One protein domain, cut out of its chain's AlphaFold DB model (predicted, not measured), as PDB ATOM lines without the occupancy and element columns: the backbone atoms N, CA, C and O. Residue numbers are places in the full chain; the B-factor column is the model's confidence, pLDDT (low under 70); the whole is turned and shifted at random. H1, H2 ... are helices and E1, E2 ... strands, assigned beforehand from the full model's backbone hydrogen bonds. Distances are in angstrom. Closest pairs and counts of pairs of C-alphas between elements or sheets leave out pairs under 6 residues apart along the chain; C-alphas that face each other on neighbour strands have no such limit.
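This is residues 28 to 78 and 95 to 113 of the 123 residues of the protein "VOC domain-containing protein" of Betaproteobacteria bacterium (UniProt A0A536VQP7). A twisted sheet of four strands makes a wall, with the helix H1 packed along one of its faces and no named helix on the other; the second helix, H2, lies off to one side of this body, past the last residues of H1, and residues 97 to 104 stick out there. The printed part has 70 residues, with four named strands and two named helices in the order E1, H1, E2, E3, E4, H2. The sheet runs E1, E4, E3, E2 and is mixed, E1 and E4 being parallel and the other neighbours antiparallel; the class is mixed, helices and strands. The whole is flat, spanning 39 by 29 by 15 A, and only just compact, close to loose, with a radius of gyration of the C-alphas of 13.1 A.

In the sheet, E1 is residues 28 to 31, 9.6 A from first to last C-alpha, and begins at C-alpha 28 at (149.909, 197.696, 160.688). E4 is residues 70 to 74, 13.5 A long. E3 is residues 58 to 62, 13.8 A long, and its first C-alpha, of Gly 58, is at (154.078, 190.852, 166.902). E2 is residues 48 to 52, 11.5 A long. H1 is residues 34 to 44, 15.0 A from first to last C-alpha. H2 is residues 99 to 111, 18.5 A long, and ends at C-alpha 111 at (171.949, 192.630, 148.242).

E1 and E2 are the edge strands, and E4 and E3 are inner strands. E2, E3 and E4 form a meander, each strand the antiparallel neighbour of the one before, with hairpins E2 and E3, and E3 and E4. E3 and E2 stand at 152 degrees, with N 60 and O 51 at 2.8 A and N 62 and O 48 at 2.8 A, within hydrogen-bond range. E4 and E3 stand at 169 degrees, with N 61 and O 70 at 2.8 A. E1 and E4 are parallel at 36 degrees, with N 31 and O 73 at 2.8 A. From edge to edge the strands' lines turn by 72 degrees. H1 is on the sheet, forming two layers, a helix on one face of a sheet, at a height over the sheet of 8.8 A. It lies over E3 and, only just, over E4, where 3 of its C-alphas fall. It runs along the strands, at 2 degrees to E3 on the local plane. The closest C-alphas of H1 and E4 are those of Val 34 and Lys 74, 5.7 A apart. E1, H1 and E2 form a split strand-helix-strand unit, two strands of one sheet that follow each other among the strands with a helix between, here with E4 and E3 between them in the sheet, and its crossover is right-handed. H2 is not on the sheet. H1 and H2 only just touch, with 3 pairs of C-alphas within 8 A, and H2 does so with residues 105 to 109 alone. Their closest C-alphas are those of Val 44 and Arg 108, 5.8 A apart, and they run opposite ways at a steep tilt of 49 degrees. In H1 and H2 every O i to N i+4 pair is within hydrogen-bond range.

The two C-alphas farthest apart are those of Gly 78 and Arg 100, 41.2 A. Residues 97 to 104, of which 99 to 104 belong to H2, stand free; the body without them spans 34 by 28 by 17 A. Residues 79 to 94 are not printed, and C-alphas 78 and 95 are 33.6 A apart across this cut, which falls in the link from E4 to H2. Of the links that are printed whole, E3 to E4 is short, the others are tight, and there is no long one. The mean pLDDT of the printed part is 96.6, and no printed residue is under 70.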
ATOM      1  N   VAL A  28     149.912 199.051 160.134       97.88
ATOM      2  CA  VAL A  28     149.909 197.696 160.688       97.88
ATOM      3  C   VAL A  28     149.803 196.692 159.550       97.88
ATOM      4  O   VAL A  28     148.877 196.767 158.746       97.88
ATOM      5  N   LEU A  29     150.737 195.743 159.492       97.44
ATOM      6  CA  LEU A  29     150.737 194.669 158.505       97.44
ATOM      7  C   LEU A  29     150.563 193.311 159.180       97.44
ATOM      8  O   LEU A  29     151.265 192.976 160.137       97.44
ATOM      9  N   ASN A  30     149.680 192.495 158.610       97.44
ATOM     10  CA  ASN A  30     149.660 191.065 158.883       97.44
ATOM     11  C   ASN A  30     150.759 190.382 158.066       97.44
ATOM     12  O   ASN A  30     150.834 190.546 156.848       97.44
ATOM     13  N   VAL A  31     151.599 189.598 158.735       97.12
ATOM     14  CA  VAL A  31     152.719 188.875 158.133       97.12
ATOM     15  C   VAL A  31     152.632 187.386 158.433       97.12
ATOM     16  O   VAL A  31     152.159 186.958 159.486       97.12
ATOM     17  N   THR A  32     153.122 186.572 157.503       96.31
ATOM     18  CA  THR A  32     153.168 185.115 157.678       96.31
ATOM     19  C   THR A  32     154.239 184.685 158.672       96.31
ATOM     20  O   THR A  32     154.109 183.625 159.271       96.31
ATOM     21  N   ASP A  33     155.272 185.495 158.895       96.94
ATOM     22  CA  ASP A  33     156.352 185.238 159.848       96.94
ATOM     23  C   ASP A  33     156.843 186.571 160.428       96.94
ATOM     24  O   ASP A  33     157.397 187.403 159.705       96.94
ATOM     25  N   VAL A  34     156.592 186.789 161.723       98.56
ATOM     26  CA  VAL A  34     156.917 188.044 162.422       98.56
ATOM     27  C   VAL A  34     158.419 188.246 162.502       98.56
ATOM     28  O   VAL A  34     158.901 189.337 162.218       98.56
ATOM     29  N   GLU A  35     159.166 187.206 162.839       98.19
ATOM     30  CA  GLU A  35     160.598 187.295 163.084       98.19
ATOM     31  C   GLU A  35     161.359 187.520 161.765       98.19
ATOM     32  O   GLU A  35     162.151 188.456 161.645       98.19
ATOM     33  N   ARG A  36     161.039 186.754 160.712       97.88
ATOM     34  CA  ARG A  36     161.589 186.978 159.364       97.88
ATOM     35  C   ARG A  36     161.278 188.383 158.855       97.88
ATOM     36  O   ARG A  36     162.163 189.037 158.304       97.88
ATOM     37  N   SER A  37     160.038 188.841 159.026       98.38
ATOM     38  CA  SER A  37     159.625 190.169 158.563       98.38
ATOM     39  C   SER A  37     160.310 191.272 159.366       98.38
ATOM     40  O   SER A  37     160.807 192.232 158.781       98.38
ATOM     41  N   THR A  38     160.421 191.116 160.687       98.62
ATOM     42  CA  THR A  38     161.115 192.079 161.550       98.62
ATOM     43  C   THR A  38     162.575 192.214 161.139       98.62
ATOM     44  O   THR A  38     163.039 193.337 160.965       98.62
ATOM     45  N   ARG A  39     163.287 191.104 160.899       98.25
ATOM     46  CA  ARG A  39     164.671 191.155 160.395       98.25
ATOM     47  C   ARG A  39     164.782 191.891 159.067       98.25
ATOM     48  O   ARG A  39     165.683 192.702 158.909       98.25
ATOM     49  N   PHE A  40     163.856 191.671 158.134       98.31
ATOM     50  CA  PHE A  40     163.853 192.411 156.872       98.31
ATOM     51  C   PHE A  40     163.731 193.927 157.099       98.31
ATOM     52  O   PHE A  40     164.582 194.694 156.645       98.31
ATOM     53  N   TYR A  41     162.721 194.369 157.851       98.12
ATOM     54  CA  TYR A  41     162.521 195.800 158.095       98.12
ATOM     55  C   TYR A  41     163.639 196.418 158.951       98.12
ATOM     56  O   TYR A  41     164.042 197.553 158.702       98.12
ATOM     57  N   ARG A  42     164.197 195.676 159.912       97.94
ATOM     58  CA  ARG A  42     165.298 196.133 160.772       97.94
ATOM     59  C   ARG A  42     166.636 196.192 160.039       97.94
ATOM     60  O   ARG A  42     167.319 197.207 160.083       97.94
ATOM     61  N   ASP A  43     167.025 195.120 159.362       97.25
ATOM     62  CA  ASP A  43     168.394 194.970 158.857       97.25
ATOM     63  C   ASP A  43     168.551 195.547 157.447       97.25
ATOM     64  O   ASP A  43     169.569 196.175 157.134       97.25
ATOM     65  N   VAL A  44     167.523 195.387 156.604       97.06
ATOM     66  CA  VAL A  44     167.544 195.823 155.200       97.06
ATOM     67  C   VAL A  44     166.993 197.242 155.068       97.06
ATOM     68  O   VAL A  44     167.683 198.136 154.563       97.06
ATOM     69  N   VAL A  45     165.773 197.468 155.568       96.38
ATOM     70  CA  VAL A  45     165.097 198.778 155.487       96.38
ATOM     71  C   VAL A  45     165.625 199.763 156.541       96.38
ATOM     72  O   VAL A  45     165.549 200.967 156.323       96.38
ATOM     73  N   ARG A  46     166.276 199.269 157.606       96.69
ATOM     74  CA  ARG A  46     166.900 200.056 158.693       96.69
ATOM     75  C   ARG A  46     165.929 200.734 159.662       96.69
ATOM     76  O   ARG A  46     166.270 201.745 160.267       96.69
ATOM     77  N   PHE A  47     164.769 200.124 159.888       97.69
ATOM     78  CA  PHE A  47     163.950 200.443 161.055       97.69
ATOM     79  C   PHE A  47     164.642 200.064 162.368       97.69
ATOM     80  O   PHE A  47     165.399 199.096 162.438       97.69
ATOM     81  N   GLN A  48     164.305 200.776 163.441       98.19
ATOM     82  CA  GLN A  48     164.642 200.366 164.801       98.19
ATOM     83  C   GLN A  48     163.473 199.582 165.395       98.19
ATOM     84  O   GLN A  48     162.317 199.948 165.194       98.19
ATOM     85  N   VAL A  49     163.748 198.512 166.139       98.31
ATOM     86  CA  VAL A  49     162.695 197.795 166.870       98.31
ATOM     87  C   VAL A  49     162.460 198.501 168.197       98.31
ATOM     88  O   VAL A  49     163.386 198.620 168.994       98.31
ATOM     89  N   SER A  50     161.230 198.948 168.445       98.06
ATOM     90  CA  SER A  50     160.858 199.562 169.720       98.06
ATOM     91  C   SER A  50     160.347 198.539 170.731       98.06
ATOM     92  O   SER A  50     160.600 198.675 171.927       98.06
ATOM     93  N   ARG A  51     159.636 197.501 170.272       98.06
ATOM     94  CA  ARG A  51     159.055 196.476 171.148       98.06
ATOM     95  C   ARG A  51     158.752 195.181 170.399       98.06
ATOM     96  O   ARG A  51     158.287 195.212 169.265       98.06
ATOM     97  N   TYR A  52     158.895 194.052 171.087       98.38
ATOM     98  CA  TYR A  52     158.267 192.783 170.712       98.38
ATOM     99  C   TYR A  52     157.087 192.483 171.635       98.38
ATOM    100  O   TYR A  52     157.112 192.841 172.818       98.38
ATOM    101  N   ARG A  53     156.055 191.811 171.118       97.94
ATOM    102  CA  ARG A  53     155.052 191.195 171.988       97.94
ATOM    103  C   ARG A  53     155.696 190.024 172.743       97.94
ATOM    104  O   ARG A  53     156.433 189.260 172.121       97.94
ATOM    105  N   PRO A  54     155.391 189.832 174.039       97.31
ATOM    106  CA  PRO A  54     155.940 188.719 174.818       97.31
ATOM    107  C   PRO A  54     155.629 187.331 174.239       97.31
ATOM    108  O   PRO A  54     156.417 186.409 174.400       97.31
ATOM    109  N   ASP A  55     154.497 187.191 173.545       96.69
ATOM    110  CA  ASP A  55     154.047 185.949 172.903       96.69
ATOM    111  C   ASP A  55     154.676 185.692 171.517       96.69
ATOM    112  O   ASP A  55     154.345 184.707 170.859       96.69
ATOM    113  N   GLY A  56     155.552 186.583 171.037       96.38
ATOM    114  CA  GLY A  56     156.192 186.478 169.722       96.38
ATOM    115  C   GLY A  56     155.262 186.725 168.527       96.38
ATOM    116  O   GLY A  56     155.692 186.618 167.379       96.38
ATOM    117  N   THR A  57     153.995 187.088 168.753       97.94
ATOM    118  CA  THR A  57     153.004 187.274 167.678       97.94
ATOM    119  C   THR A  57     153.031 188.665 167.057       97.94
ATOM    120  O   THR A  57     152.297 188.927 166.102       97.94
ATOM    121  N   GLY A  58     153.891 189.562 167.543       98.62
ATOM    122  CA  GLY A  58     154.078 190.852 166.902       98.62
ATOM    123  C   GLY A  58     155.346 191.597 167.280       98.62
ATOM    124  O   GLY A  58     155.969 191.339 168.310       98.62
ATOM    125  N   ALA A  59     155.693 192.554 166.427       98.81
ATOM    126  CA  ALA A  59     156.828 193.448 166.582       98.81
ATOM    127  C   ALA A  59     156.437 194.874 166.181       98.81
ATOM    128  O   ALA A  59     155.662 195.083 165.249       98.81
ATOM    129  N   PHE A  60     156.993 195.853 166.883       98.69
ATOM    130  CA  PHE A  60     156.775 197.276 166.671       98.69
ATOM    131  C   PHE A  60     158.099 197.920 166.272       98.69
ATOM    132  O   PHE A  60     159.121 197.729 166.936       98.69
ATOM    133  N   LEU A  61     158.076 198.666 165.173       98.69
ATOM    134  CA  LEU A  61     159.238 199.268 164.544       98.69
ATOM    135  C   LEU A  61     159.031 200.774 164.362       98.69
ATOM    136  O   LEU A  61     157.939 201.237 164.024       98.69
ATOM    137  N   THR A  62     160.090 201.548 164.574       97.81
ATOM    138  CA  THR A  62     160.085 203.013 164.538       97.81
ATOM    139  C   THR A  62     161.189 203.571 163.642       97.81
ATOM    140  O   THR A  62     162.261 202.975 163.504       97.81
ATOM    141  N   CYS A  63     160.925 204.742 163.062       95.31
ATOM    142  CA  CYS A  63     161.935 205.602 162.450       95.31
ATOM    143  C   CYS A  63     162.727 206.411 163.500       95.31
ATOM    144  O   CYS A  63     163.670 207.107 163.140       95.31
ATOM    145  N   GLY A  64     162.348 206.342 164.782       93.44
ATOM    146  CA  GLY A  64     163.079 206.920 165.918       93.44
ATOM    147  C   GLY A  64     162.393 208.098 166.623       93.44
ATOM    148  O   GLY A  64     162.858 208.504 167.681       93.44
ATOM    149  N   VAL A  65     161.295 208.637 166.078       89.88
ATOM    150  CA  VAL A  65     160.628 209.841 166.627       89.88
ATOM    151  C   VAL A  65     159.442 209.498 167.532       89.88
ATOM    152  O   VAL A  65     159.259 210.098 168.585       89.88
ATOM    153  N   VAL A  66     158.636 208.514 167.134       92.69
ATOM    154  CA  VAL A  66     157.433 208.071 167.858       92.69
ATOM    155  C   VAL A  66     157.588 206.620 168.315       92.69
ATOM    156  O   VAL A  66     158.502 205.923 167.874       92.69
ATOM    157  N   HIS A  67     156.684 206.125 169.173       92.69
ATOM    158  CA  HIS A  67     156.771 204.748 169.688       92.69
ATOM    159  C   HIS A  67     156.870 203.700 168.563       92.69
ATOM    160  O   HIS A  67     157.632 202.741 168.679       92.69
ATOM    161  N   HIS A  68     156.110 203.859 167.476       97.38
ATOM    162  CA  HIS A  68     156.230 203.026 166.278       97.38
ATOM    163  C   HIS A  68     155.576 203.692 165.068       97.38
ATOM    164  O   HIS A  68     154.580 204.393 165.211       97.38
ATOM    165  N   ASN A  69     156.123 203.419 163.886       97.12
ATOM    166  CA  ASN A  69     155.536 203.775 162.595       97.12
ATOM    167  C   ASN A  69     155.031 202.528 161.851       97.12
ATOM    168  O   ASN A  69     154.137 202.633 161.016       97.12
ATOM    169  N   LEU A  70     155.591 201.351 162.154       98.38
ATOM    170  CA  LEU A  70     155.221 200.070 161.560       98.38
ATOM    171  C   LEU A  70     154.995 199.035 162.664       98.38
ATOM    172  O   LEU A  70     155.863 198.822 163.506       98.38
ATOM    173  N   ALA A  71     153.850 198.363 162.644       98.56
ATOM    174  CA  ALA A  71     153.601 197.179 163.456       98.56
ATOM    175  C   ALA A  71     153.411 195.956 162.556       98.56
ATOM    176  O   ALA A  71     152.732 196.017 161.530       98.56
ATOM    177  N   LEU A  72     154.008 194.840 162.956       98.81
ATOM    178  CA  LEU A  72     153.898 193.552 162.288       98.81
ATOM    179  C   LEU A  72     153.177 192.595 163.228       98.81
ATOM    180  O   LEU A  72     153.639 192.398 164.351       98.81
ATOM    181  N   PHE A  73     152.091 191.976 162.772       98.62
ATOM    182  CA  PHE A  73     151.398 190.924 163.517       98.62
ATOM    183  C   PHE A  73     151.337 189.633 162.718       98.62
ATOM    184  O   PHE A  73     151.194 189.642 161.497       98.62
ATOM    185  N   LYS A  74     151.445 188.503 163.414       98.31
ATOM    186  CA  LYS A  74     151.256 187.187 162.815       98.31
ATOM    187  C   LYS A  74     149.823 187.090 162.288       98.31
ATOM    188  O   LYS A  74     148.870 187.229 163.049       98.31
ATOM    189  N   ALA A  75     149.682 186.826 160.993       97.81
ATOM    190  CA  ALA A  75     148.379 186.566 160.399       97.81
ATOM    191  C   ALA A  75     147.737 185.306 161.024       97.81
ATOM    192  O   ALA A  75     148.464 184.350 161.328       97.81
ATOM    193  N   PRO A  76     146.399 185.256 161.172       95.69
ATOM    194  CA  PRO A  76     145.700 184.049 161.602       95.69
ATOM    195  C   PRO A  76     146.018 182.845 160.708       95.69
ATOM    196  O   PRO A  76     146.284 182.988 159.511       95.69
ATOM    197  N   ALA A  77     145.950 181.643 161.280       93.81
ATOM    198  CA  ALA A  77     146.076 180.416 160.502       93.81
ATOM    199  C   ALA A  77     144.999 180.368 159.402       93.81
ATOM    200  O   ALA A  77     143.831 180.653 159.658       93.81
ATOM    201  N   GLY A  78     145.398 180.034 158.172       93.06
ATOM    202  CA  GLY A  78     144.492 179.983 157.019       93.06
ATOM    203  C   GLY A  78     144.156 181.340 156.388       93.06
ATOM    204  O   GLY A  78     143.334 181.383 155.475       93.06
ATOM    205  N   LYS A  95     159.863 208.022 153.595       92.50
ATOM    206  CA  LYS A  95     160.729 209.120 153.178       92.50
ATOM    207  C   LYS A  95     162.128 208.903 153.750       92.50
ATOM    208  O   LYS A  95     162.268 208.562 154.919       92.50
ATOM    209  N   VAL A  96     163.138 209.142 152.921       93.94
ATOM    210  CA  VAL A  96     164.550 209.165 153.315       93.94
ATOM    211  C   VAL A  96     165.135 210.554 153.075       93.94
ATOM    212  O   VAL A  96     164.580 211.366 152.334       93.94
ATOM    213  N   GLU A  97     166.264 210.826 153.713       93.81
ATOM    214  CA  GLU A  97     166.847 212.160 153.869       93.81
ATOM    215  C   GLU A  97     167.362 212.749 152.552       93.81
ATOM    216  O   GLU A  97     167.471 213.965 152.415       93.81
ATOM    217  N   SER A  98     167.717 211.905 151.580       95.62
ATOM    218  CA  SER A  98     168.269 212.348 150.299       95.62
ATOM    219  C   SER A  98     168.190 211.269 149.221       95.62
ATOM    220  O   SER A  98     168.021 210.081 149.508       95.62
ATOM    221  N   TYR A  99     168.425 211.665 147.970       93.62
ATOM    222  CA  TYR A  99     168.583 210.725 146.861       93.62
ATOM    223  C   TYR A  99     169.745 209.741 147.082       93.62
ATOM    224  O   TYR A  99     169.607 208.548 146.825       93.62
ATOM    225  N   ARG A 100     170.868 210.195 147.657       95.56
ATOM    226  CA  ARG A 100     171.984 209.304 148.022       95.56
ATOM    227  C   ARG A 100     171.559 208.262 149.064       95.56
ATOM    228  O   ARG A 100     171.954 207.101 148.966       95.56
ATOM    229  N   ALA A 101     170.744 208.653 150.047       95.19
ATOM    230  CA  ALA A 101     170.190 207.717 151.027       95.19
ATOM    231  C   ALA A 101     169.262 206.690 150.356       95.19
ATOM    232  O   ALA A 101     169.340 205.501 150.668       95.19
ATOM    233  N   LEU A 102     168.458 207.123 149.377       94.81
ATOM    234  CA  LEU A 102     167.621 206.237 148.568       94.81
ATOM    235  C   LEU A 102     168.458 205.236 147.756       94.81
ATOM    236  O   LEU A 102     168.163 204.044 147.779       94.81
ATOM    237  N   GLN A 103     169.542 205.674 147.106       94.69
ATOM    238  CA  GLN A 103     170.467 204.783 146.391       94.69
ATOM    239  C   GLN A 103     171.109 203.746 147.326       94.69
ATOM    240  O   GLN A 103     171.219 202.568 146.978       94.69
ATOM    241  N   ALA A 104     171.498 204.157 148.536       95.50
ATOM    242  CA  ALA A 104     172.027 203.242 149.545       95.50
ATOM    243  C   ALA A 104     170.970 202.228 150.018       95.50
ATOM    244  O   ALA A 104     171.287 201.052 150.195       95.50
ATOM    245  N   ALA A 105     169.716 202.656 150.192       94.88
ATOM    246  CA  ALA A 105     168.606 201.760 150.510       94.88
ATOM    247  C   ALA A 105     168.336 200.764 149.370       94.88
ATOM    248  O   ALA A 105     168.212 199.568 149.625       94.88
ATOM    249  N   HIS A 106     168.338 201.227 148.117       94.75
ATOM    250  CA  HIS A 106     168.202 200.377 146.936       94.75
ATOM    251  C   HIS A 106     169.295 199.302 146.878       94.75
ATOM    252  O   HIS A 106     168.991 198.123 146.711       94.75
ATOM    253  N   LYS A 107     170.562 199.675 147.104       95.94
ATOM    254  CA  LYS A 107     171.672 198.712 147.158       95.94
ATOM    255  C   LYS A 107     171.432 197.617 148.207       95.94
ATOM    256  O   LYS A 107     171.577 196.441 147.884       95.94
ATOM    257  N   ARG A 108     170.997 197.981 149.422       96.38
ATOM    258  CA  ARG A 108     170.668 197.003 150.478       96.38
ATOM    259  C   ARG A 108     169.534 196.061 150.068       96.38
ATOM    260  O   ARG A 108     169.610 194.869 150.347       96.38
ATOM    261  N   LEU A 109     168.496 196.576 149.404       96.31
ATOM    262  CA  LEU A 109     167.384 195.760 148.900       96.31
ATOM    263  C   LEU A 109     167.861 194.737 147.858       96.31
ATOM    264  O   LEU A 109     167.487 193.568 147.941       96.31
ATOM    265  N   VAL A 110     168.727 195.156 146.929       96.19
ATOM    266  CA  VAL A 110     169.334 194.272 145.920       96.19
ATOM    267  C   VAL A 110     170.203 193.195 146.575       96.19
ATOM    268  O   VAL A 110     170.047 192.015 146.270       96.19
ATOM    269  N   GLU A 111     171.081 193.569 147.510       97.44
ATOM    270  CA  GLU A 111     171.949 192.630 148.242       97.44
ATOM    271  C   GLU A 111     171.141 191.602 149.048       97.44
ATOM    272  O   GLU A 111     171.485 190.420 149.080       97.44
ATOM    273  N   ALA A 112     170.021 192.030 149.636       96.56
ATOM    274  CA  ALA A 112     169.087 191.162 150.347       96.56
ATOM    275  C   ALA A 112     168.218 190.294 149.420       96.56
ATOM    276  O   ALA A 112     167.406 189.508 149.916       96.56
ATOM    277  N   ARG A 113     168.360 190.432 148.092       96.12
ATOM    278  CA  ARG A 113     167.525 189.773 147.073       96.12
ATOM    279  C   ARG A 113     166.030 190.014 147.305       96.12
ATOM    280  O   ARG A 113     165.209 189.118 147.117       96.12
TER     281      ARG A 113